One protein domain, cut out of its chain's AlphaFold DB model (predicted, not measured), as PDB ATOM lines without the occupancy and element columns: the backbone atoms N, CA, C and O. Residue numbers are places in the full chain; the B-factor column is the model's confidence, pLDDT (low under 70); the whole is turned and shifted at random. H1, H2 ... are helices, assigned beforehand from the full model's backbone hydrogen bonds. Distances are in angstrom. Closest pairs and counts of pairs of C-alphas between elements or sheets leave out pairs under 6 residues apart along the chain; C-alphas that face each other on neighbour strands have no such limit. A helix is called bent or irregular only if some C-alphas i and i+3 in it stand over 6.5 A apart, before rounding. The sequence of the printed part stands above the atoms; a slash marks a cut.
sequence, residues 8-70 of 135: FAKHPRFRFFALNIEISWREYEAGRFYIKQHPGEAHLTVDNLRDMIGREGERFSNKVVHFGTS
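This is residues 8 to 70 of the 135 residues of the protein "Helitron_like_N domain-containing protein" of Amphimedon queenslandica (UniProt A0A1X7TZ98). One long helix, H1, makes most of the length of the model; after a loop that follows its last residue, two shorter helices, H2 and H3, which meet at a corner, fold back, and H3 crosses the second half of H1 at a steep angle. Much of the first half of H1, residues 14 to 17 and 19 to 25, sticks out as a free arm together with residues 10 to 13, while H2 lies near the other end of the long axis, away from H1. The printed part has 63 residues with three named helices, in the order H1, H2, H3, and no named strand; its class is all helix. It is only just loose, close to extended, with a radius of gyration of the C-alphas of 15.6 A, and the C-alphas span 47 by 22 by 21 A.

The printed part begins at Phe 8. H1 covers residues 14 to 37 and is the longest helix, 34.7 A from C-alpha 14 at (26.374, 25.031, -41.040) to C-alpha 37 at (19.622, 50.634, -18.580). H2, residues 46 to 56, measures 15.1 A between its first and last C-alphas. H3, residues 58 to 70, measures 19.5 A and ends at C-alpha 70, at (13.612, 42.106, -29.417). H3 is neither bent nor irregular, but only just: C-alphas 67 and 70 are 6.5 A apart.

H1 touches H3 with residues 27 to 34 alone, and the closest C-alphas of the two, those of Ala 30 and Phe 67, are 6.1 A apart. H1 and H3 run opposite ways at a steep tilt of 56 degrees. H1 and H2 are apart, though they follow each other in the chain. H2 and H3 touch only at the corner by their link, and only just, with 3 pairs of C-alphas within 8 A; the closest are those of Ile 53 and Phe 60, at 6.1 A. H3 touches H2 with residues 60 to 61 alone. H2 and H3 run opposite ways at a steep tilt of 60 degrees. In H1 and H2 every O i to N i+4 pair is within hydrogen-bond range, and in H3 5 of 9 are.

The outline is a rod, and the two C-alphas farthest apart, those of Lys 10 and Arg 55, are 48.2 A apart. Residues 54 to 59, of which 54 to 56 belong to H2, also stand free. The link from H1 to H2, residues 38 to 45, is short, and the link from H2 to H3, Gly 57, is tight. The printed part has no cut. The mean pLDDT of the printed part is 82.2, and no printed residue is under 70.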
ATOM      1  N   PHE A   8      33.212  24.232 -44.563       74.00
ATOM      2  CA  PHE A   8      32.236  24.433 -43.489       74.00
ATOM      3  C   PHE A   8      30.942  25.057 -44.011       74.00
ATOM      4  O   PHE A   8      29.872  24.539 -43.716       74.00
ATOM      5  N   ALA A   9      31.030  26.084 -44.860       76.00
ATOM      6  CA  ALA A   9      29.861  26.744 -45.445       76.00
ATOM      7  C   ALA A   9      29.015  25.813 -46.332       76.00
ATOM      8  O   ALA A   9      27.800  25.974 -46.415       76.00
ATOM      9  N   LYS A  10      29.640  24.807 -46.959       82.94
ATOM     10  CA  LYS A  10      28.961  23.804 -47.794       82.94
ATOM     11  C   LYS A  10      28.204  22.744 -46.990       82.94
ATOM     12  O   LYS A  10      27.384  22.025 -47.555       82.94
ATOM     13  N   HIS A  11      28.471  22.607 -45.691       86.81
ATOM     14  CA  HIS A  11      27.831  21.576 -44.886       86.81
ATOM     15  C   HIS A  11      26.363  21.950 -44.584       86.81
ATOM     16  O   HIS A  11      26.121  23.024 -44.031       86.81
ATOM     17  N   PRO A  12      25.363  21.073 -44.822       88.12
ATOM     18  CA  PRO A  12      23.943  21.404 -44.621       88.12
ATOM     19  C   PRO A  12      23.586  21.891 -43.210       88.12
ATOM     20  O   PRO A  12      22.639  22.652 -43.031       88.12
ATOM     21  N   ARG A  13      24.345  21.460 -42.190       88.06
ATOM     22  CA  ARG A  13      24.158  21.911 -40.798       88.06
ATOM     23  C   ARG A  13      24.781  23.268 -40.478       88.06
ATOM     24  O   ARG A  13      24.430  23.851 -39.458       88.06
ATOM     25  N   PHE A  14      25.677  23.778 -41.317       87.38
ATOM     26  CA  PHE A  14      26.374  25.031 -41.040       87.38
ATOM     27  C   PHE A  14      25.414  26.211 -40.915       87.38
ATOM     28  O   PHE A  14      25.598  27.035 -40.031       87.38
ATOM     29  N   ARG A  15      24.327  26.233 -41.697       86.00
ATOM     30  CA  ARG A  15      23.265  27.243 -41.554       86.00
ATOM     31  C   ARG A  15      22.678  27.293 -40.141       86.00
ATOM     32  O   ARG A  15      22.435  28.374 -39.629       86.00
ATOM     33  N   PHE A  16      22.492  26.140 -39.495       88.31
ATOM     34  CA  PHE A  16      21.949  26.069 -38.138       88.31
ATOM     35  C   PHE A  16      22.988  26.488 -37.100       88.31
ATOM     36  O   PHE A  16      22.651  27.163 -36.139       88.31
ATOM     37  N   PHE A  17      24.254  26.128 -37.317       88.88
ATOM     38  CA  PHE A  17      25.357  26.585 -36.477       88.88
ATOM     39  C   PHE A  17      25.537  28.108 -36.548       88.88
ATOM     40  O   PHE A  17      25.618  28.762 -35.512       88.88
ATOM     41  N   ALA A  18      25.550  28.673 -37.757       90.19
ATOM     42  CA  ALA A  18      25.641  30.110 -37.983       90.19
ATOM     43  C   ALA A  18      24.439  30.850 -37.378       90.19
ATOM     44  O   ALA A  18      24.634  31.830 -36.668       90.19
ATOM     45  N   LEU A  19      23.222  30.329 -37.580       87.44
ATOM     46  CA  LEU A  19      22.007  30.864 -36.966       87.44
ATOM     47  C   LEU A  19      22.086  30.835 -35.436       87.44
ATOM     48  O   LEU A  19      21.767  31.824 -34.790       87.44
ATOM     49  N   ASN A  20      22.538  29.725 -34.846       88.69
ATOM     50  CA  ASN A  20      22.700  29.620 -33.398       88.69
ATOM     51  C   ASN A  20      23.697  30.656 -32.869       88.69
ATOM     52  O   ASN A  20      23.418  31.322 -31.880       88.69
ATOM     53  N   ILE A  21      24.831  30.834 -33.554       89.81
ATOM     54  CA  ILE A  21      25.806  31.874 -33.213       89.81
ATOM     55  C   ILE A  21      25.160  33.257 -33.269       89.81
ATOM     56  O   ILE A  21      25.295  34.023 -32.321       89.81
ATOM     57  N   GLU A  22      24.461  33.583 -34.355       88.31
ATOM     58  CA  GLU A  22      23.794  34.875 -34.514       88.31
ATOM     59  C   GLU A  22      22.768  35.133 -33.403       88.31
ATOM     60  O   GLU A  22      22.760  36.214 -32.815       88.31
ATOM     61  N   ILE A  23      21.941  34.137 -33.075       85.31
ATOM     62  CA  ILE A  23      20.973  34.225 -31.978       85.31
ATOM     63  C   ILE A  23      21.701  34.480 -30.655       85.31
ATOM     64  O   ILE A  23      21.360  35.433 -29.960       85.31
ATOM     65  N   SER A  24      22.753  33.718 -30.346       86.25
ATOM     66  CA  SER A  24      23.538  33.913 -29.121       86.25
ATOM     67  C   SER A  24      24.196  35.297 -29.042       86.25
ATOM     68  O   SER A  24      24.262  35.888 -27.965       86.25
ATOM     69  N   TRP A  25      24.657  35.857 -30.166       88.44
ATOM     70  CA  TRP A  25      25.165  37.234 -30.200       88.44
ATOM     71  C   TRP A  25      24.076  38.248 -29.860       88.44
ATOM     72  O   TRP A  25      24.303  39.133 -29.035       88.44
ATOM     73  N   ARG A  26      22.882  38.095 -30.437       85.94
ATOM     74  CA  ARG A  26      21.739  38.961 -30.128       85.94
ATOM     75  C   ARG A  26      21.315  38.832 -28.661       85.94
ATOM     76  O   ARG A  26      20.971  39.836 -28.041       85.94
ATOM     77  N   GLU A  27      21.362  37.629 -28.085       83.81
ATOM     78  CA  GLU A  27      21.031  37.391 -26.667       83.81
ATOM     79  C   GLU A  27      22.011  38.125 -25.756       83.81
ATOM     80  O   GLU A  27      21.615  38.808 -24.807       83.81
ATOM     81  N   TYR A  28      23.297  38.044 -26.094       85.31
ATOM     82  CA  TYR A  28      24.341  38.770 -25.397       85.31
ATOM     83  C   TYR A  28      24.144  40.290 -25.491       85.31
ATOM     84  O   TYR A  28      24.255  40.993 -24.485       85.31
ATOM     85  N   GLU A  29      23.806  40.818 -26.669       85.31
ATOM     86  CA  GLU A  29      23.520  42.244 -26.855       85.31
ATOM     87  C   GLU A  29      22.305  42.716 -26.048       85.31
ATOM     88  O   GLU A  29      22.383  43.761 -25.394       85.31
ATOM     89  N   ALA A  30      21.221  41.938 -26.024       83.06
ATOM     90  CA  ALA A  30      20.044  42.231 -25.212       83.06
ATOM     91  C   ALA A  30      20.388  42.269 -23.712       83.06
ATOM     92  O   ALA A  30      19.997  43.203 -23.007       83.06
ATOM     93  N   GLY A  31      21.200  41.318 -23.237       81.31
ATOM     94  CA  GLY A  31      21.720  41.317 -21.867       81.31
ATOM     95  C   GLY A  31      22.598  42.536 -21.564       81.31
ATOM     96  O   GLY A  31      22.438  43.188 -20.533       81.31
ATOM     97  N   ARG A  32      23.488  42.927 -22.484       82.50
ATOM     98  CA  ARG A  32      24.283  44.158 -22.326       82.50
ATOM     99  C   ARG A  32      23.411  45.405 -22.267       82.50
ATOM    100  O   ARG A  32      23.723  46.331 -21.518       82.50
ATOM    101  N   PHE A  33      22.349  45.453 -23.064       83.31
ATOM    102  CA  PHE A  33      21.412  46.566 -23.059       83.31
ATOM    103  C   PHE A  33      20.645  46.653 -21.731       83.31
ATOM    104  O   PHE A  33      20.541  47.748 -21.180       83.31
ATOM    105  N   TYR A  34      20.227  45.517 -21.158       83.19
ATOM    106  CA  TYR A  34      19.643  45.458 -19.812       83.19
ATOM    107  C   TYR A  34      20.550  46.115 -18.763       83.19
ATOM    108  O   TYR A  34      20.109  47.010 -18.040       83.19
ATOM    109  N   ILE A  35      21.830  45.722 -18.724       82.12
ATOM    110  CA  ILE A  35      22.811  46.244 -17.758       82.12
ATOM    111  C   ILE A  35      23.022  47.751 -17.948       82.12
ATOM    112  O   ILE A  35      23.089  48.497 -16.975       82.12
ATOM    113  N   LYS A  36      23.087  48.227 -19.200       82.88
ATOM    114  CA  LYS A  36      23.223  49.663 -19.497       82.88
ATOM    115  C   LYS A  36      22.034  50.486 -19.003       82.88
ATOM    116  O   LYS A  36      22.241  51.608 -18.554       82.88
ATOM    117  N   GLN A  37      20.816  49.955 -19.094       83.75
ATOM    118  CA  GLN A  37      19.622  50.634 -18.580       83.75
ATOM    119  C   GLN A  37      19.511  50.579 -17.050       83.75
ATOM    120  O   GLN A  37      18.830  51.415 -16.462       83.75
ATOM    121  N   HIS A  38      20.206  49.641 -16.402       82.94
ATOM    122  CA  HIS A  38      20.167  49.430 -14.957       82.94
ATOM    123  C   HIS A  38      21.574  49.507 -14.343       82.94
ATOM    124  O   HIS A  38      22.085  48.512 -13.830       82.94
ATOM    125  N   PRO A  39      22.224  50.688 -14.338       78.69
ATOM    126  CA  PRO A  39      23.586  50.832 -13.819       78.69
ATOM    127  C   PRO A  39      23.693  50.481 -12.326       78.69
ATOM    128  O   PRO A  39      24.715  49.956 -11.893       78.69
ATOM    129  N   GLY A  40      22.621  50.691 -11.551       80.00
ATOM    130  CA  GLY A  40      22.537  50.263 -10.152       80.00
ATOM    131  C   GLY A  40      22.549  48.742  -9.966       80.00
ATOM    132  O   GLY A  40      22.876  48.275  -8.888       80.00
ATOM    133  N   GLU A  41      22.263  47.969 -11.014       77.38
ATOM    134  CA  GLU A  41      22.237  46.502 -11.023       77.38
ATOM    135  C   GLU A  41      23.482  45.900 -11.708       77.38
ATOM    136  O   GLU A  41      23.650  44.685 -11.750       77.38
ATOM    137  N   ALA A  42      24.402  46.727 -12.220       75.06
ATOM    138  CA  ALA A  42      25.578  46.263 -12.965       75.06
ATOM    139  C   ALA A  42      26.587  45.462 -12.118       75.06
ATOM    140  O   ALA A  42      27.434  44.761 -12.665       75.06
ATOM    141  N   HIS A  43      26.498  45.568 -10.792       78.94
ATOM    142  CA  HIS A  43      27.335  44.844  -9.836       78.94
ATOM    143  C   HIS A  43      26.762  43.467  -9.449       78.94
ATOM    144  O   HIS A  43      27.380  42.745  -8.666       78.94
ATOM    145  N   LEU A  44      25.575  43.107  -9.948       81.69
ATOM    146  CA  LEU A  44      24.939  41.836  -9.621       81.69
ATOM    147  C   LEU A  44      25.701  40.673 -10.267       81.69
ATOM    148  O   LEU A  44      25.927  40.642 -11.476       81.69
ATOM    149  N   THR A  45      26.078  39.691  -9.450       82.75
ATOM    150  CA  THR A  45      26.638  38.422  -9.925       82.75
ATOM    151  C   THR A  45      25.532  37.505 -10.447       82.75
ATOM    152  O   THR A  45      24.350  37.704 -10.165       82.75
ATOM    153  N   VAL A  46      25.910  36.452 -11.179       79.94
ATOM    154  CA  VAL A  46      24.962  35.411 -11.621       79.94
ATOM    155  C   VAL A  46      24.211  34.799 -10.433       79.94
ATOM    156  O   VAL A  46      23.018  34.527 -10.545       79.94
ATOM    157  N   ASP A  47      24.876  34.633  -9.289       84.06
ATOM    158  CA  ASP A  47      24.247  34.102  -8.079       84.06
ATOM    159  C   ASP A  47      23.251  35.094  -7.472       84.06
ATOM    160  O   ASP A  47      22.139  34.697  -7.140       84.06
ATOM    161  N   ASN A  48      23.573  36.394  -7.444       83.62
ATOM    162  CA  ASN A  48      22.621  37.422  -7.012       83.62
ATOM    163  C   ASN A  48      21.374  37.437  -7.906       83.62
ATOM    164  O   ASN A  48      20.258  37.540  -7.405       83.62
ATOM    165  N   LEU A  49      21.549  37.292  -9.224       80.25
ATOM    166  CA  LEU A  49      20.437  37.219 -10.176       80.25
ATOM    167  C   LEU A  49      19.566  35.975  -9.939       80.25
ATOM    168  O   LEU A  49      18.342  36.068  -9.993       80.25
ATOM    169  N   ARG A  50      20.173  34.818  -9.642       82.69
ATOM    170  CA  ARG A  50      19.441  33.589  -9.285       82.69
ATOM    171  C   ARG A  50      18.655  33.755  -7.988       82.69
ATOM    172  O   ARG A  50      17.486  33.378  -7.937       82.69
ATOM    173  N   ASP A  51      19.264  34.372  -6.981       86.00
ATOM    174  CA  ASP A  51      18.611  34.691  -5.712       86.00
ATOM    175  C   ASP A  51      17.438  35.661  -5.908       86.00
ATOM    176  O   ASP A  51      16.371  35.470  -5.325       86.00
ATOM    177  N   MET A  52      17.592  36.669  -6.771       81.56
ATOM    178  CA  MET A  52      16.516  37.601  -7.121       81.56
ATOM    179  C   MET A  52      15.360  36.908  -7.842       81.56
ATOM    180  O   MET A  52      14.210  37.187  -7.518       81.56
ATOM    181  N   ILE A  53      15.624  35.962  -8.750       82.44
ATOM    182  CA  ILE A  53      14.566  35.137  -9.361       82.44
ATOM    183  C   ILE A  53      13.815  34.342  -8.282       82.44
ATOM    184  O   ILE A  53      12.590  34.263  -8.323       82.44
ATOM    185  N   GLY A  54      14.524  33.797  -7.289       82.00
ATOM    186  CA  GLY A  54      13.908  33.066  -6.178       82.00
ATOM    187  C   GLY A  54      13.079  33.942  -5.229       82.00
ATOM    188  O   GLY A  54      12.046  33.495  -4.738       82.00
ATOM    189  N   ARG A  55      13.510  35.185  -4.972       80.25
ATOM    190  CA  ARG A  55      12.868  36.109  -4.013       80.25
ATOM    191  C   ARG A  55      11.767  36.968  -4.631       80.25
ATOM    192  O   ARG A  55      10.717  37.149  -4.027       80.25
ATOM    193  N   GLU A  56      12.020  37.525  -5.811       76.62
ATOM    194  CA  GLU A  56      11.109  38.434  -6.523       76.62
ATOM    195  C   GLU A  56      10.214  37.704  -7.537       76.62
ATOM    196  O   GLU A  56       9.306  38.308  -8.119       76.62
ATOM    197  N   GLY A  57      10.460  36.406  -7.747       78.19
ATOM    198  CA  GLY A  57       9.627  35.520  -8.548       78.19
ATOM    199  C   GLY A  57       9.413  36.026  -9.974       78.19
ATOM    200  O   GLY A  57      10.349  36.337 -10.722       78.19
ATOM    201  N   GLU A  58       8.141  36.114 -10.364       76.06
ATOM    202  CA  GLU A  58       7.750  36.520 -11.714       76.06
ATOM    203  C   GLU A  58       8.078  37.981 -12.032       76.06
ATOM    204  O   GLU A  58       8.278  38.307 -13.197       76.06
ATOM    205  N   ARG A  59       8.181  38.878 -11.042       80.38
ATOM    206  CA  ARG A  59       8.388  40.312 -11.307       80.38
ATOM    207  C   ARG A  59       9.749  40.577 -11.945       80.38
ATOM    208  O   ARG A  59       9.824  41.236 -12.982       80.38
ATOM    209  N   PHE A  60      10.812  40.044 -11.346       78.00
ATOM    210  CA  PHE A  60      12.163  40.164 -11.888       78.00
ATOM    211  C   PHE A  60      12.308  39.374 -13.193       78.00
ATOM    212  O   PHE A  60      12.848  39.880 -14.177       78.00
ATOM    213  N   SER A  61      11.728  38.172 -13.239       75.50
ATOM    214  CA  SER A  61      11.716  37.336 -14.442       75.50
ATOM    215  C   SER A  61      11.073  38.066 -15.624       75.50
ATOM    216  O   SER A  61      11.698  38.182 -16.672       75.50
ATOM    217  N   ASN A  62       9.887  38.653 -15.450       78.50
ATOM    218  CA  ASN A  62       9.192  39.426 -16.481       78.50
ATOM    219  C   ASN A  62       9.997  40.649 -16.927       78.50
ATOM    220  O   ASN A  62      10.028  40.955 -18.118       78.50
ATOM    221  N   LYS A  63      10.696  41.315 -15.997       78.75
ATOM    222  CA  LYS A  63      11.576  42.445 -16.309       78.75
ATOM    223  C   LYS A  63      12.704  42.028 -17.252       78.75
ATOM    224  O   LYS A  63      12.877  42.670 -18.278       78.75
ATOM    225  N   VAL A  64      13.427  40.948 -16.953       75.25
ATOM    226  CA  VAL A  64      14.528  40.439 -17.797       75.25
ATOM    227  C   VAL A  64      13.998  39.881 -19.122       75.25
ATOM    228  O   VAL A  64      14.512  40.190 -20.195       75.25
ATOM    229  N   VAL A  65      12.917  39.104 -19.061       75.62
ATOM    230  CA  VAL A  65      12.247  38.483 -20.212       75.62
ATOM    231  C   VAL A  65      11.705  39.532 -21.188       75.62
ATOM    232  O   VAL A  65      11.702  39.287 -22.394       75.62
ATOM    233  N   HIS A  66      11.322  40.724 -20.721       79.75
ATOM    234  CA  HIS A  66      10.898  41.815 -21.597       79.75
ATOM    235  C   HIS A  66      12.011  42.248 -22.566       79.75
ATOM    236  O   HIS A  66      11.735  42.496 -23.742       79.75
ATOM    237  N   PHE A  67      13.273  42.249 -22.137       77.12
ATOM    238  CA  PHE A  67      14.409  42.524 -23.027       77.12
ATOM    239  C   PHE A  67      14.614  41.416 -24.065       77.12
ATOM    240  O   PHE A  67      15.159  41.667 -25.135       77.12
ATOM    241  N   GLY A  68      14.074  40.224 -23.794       75.25
ATOM    242  CA  GLY A  68      13.936  39.115 -24.733       75.25
ATOM    243  C   GLY A  68      13.005  39.395 -25.919       75.25
ATOM    244  O   GLY A  68      13.093  38.726 -26.941       75.25
ATOM    245  N   THR A  69      12.109  40.383 -25.829       80.50
ATOM    246  CA  THR A  69      11.101  40.638 -26.881       80.50
ATOM    247  C   THR A  69      11.681  41.165 -28.194       80.50
ATOM    248  O   THR A  69      11.011  41.087 -29.218       80.50
ATOM    249  N   SER A  70      12.907  41.696 -28.193       77.56
ATOM    250  CA  SER A  70      13.612  42.106 -29.417       77.56
ATOM    251  C   SER A  70      14.266  40.930 -30.152       77.56
ATOM    252  O   SER A  70      14.673  41.070 -31.306       77.56
TER     253      SER A  70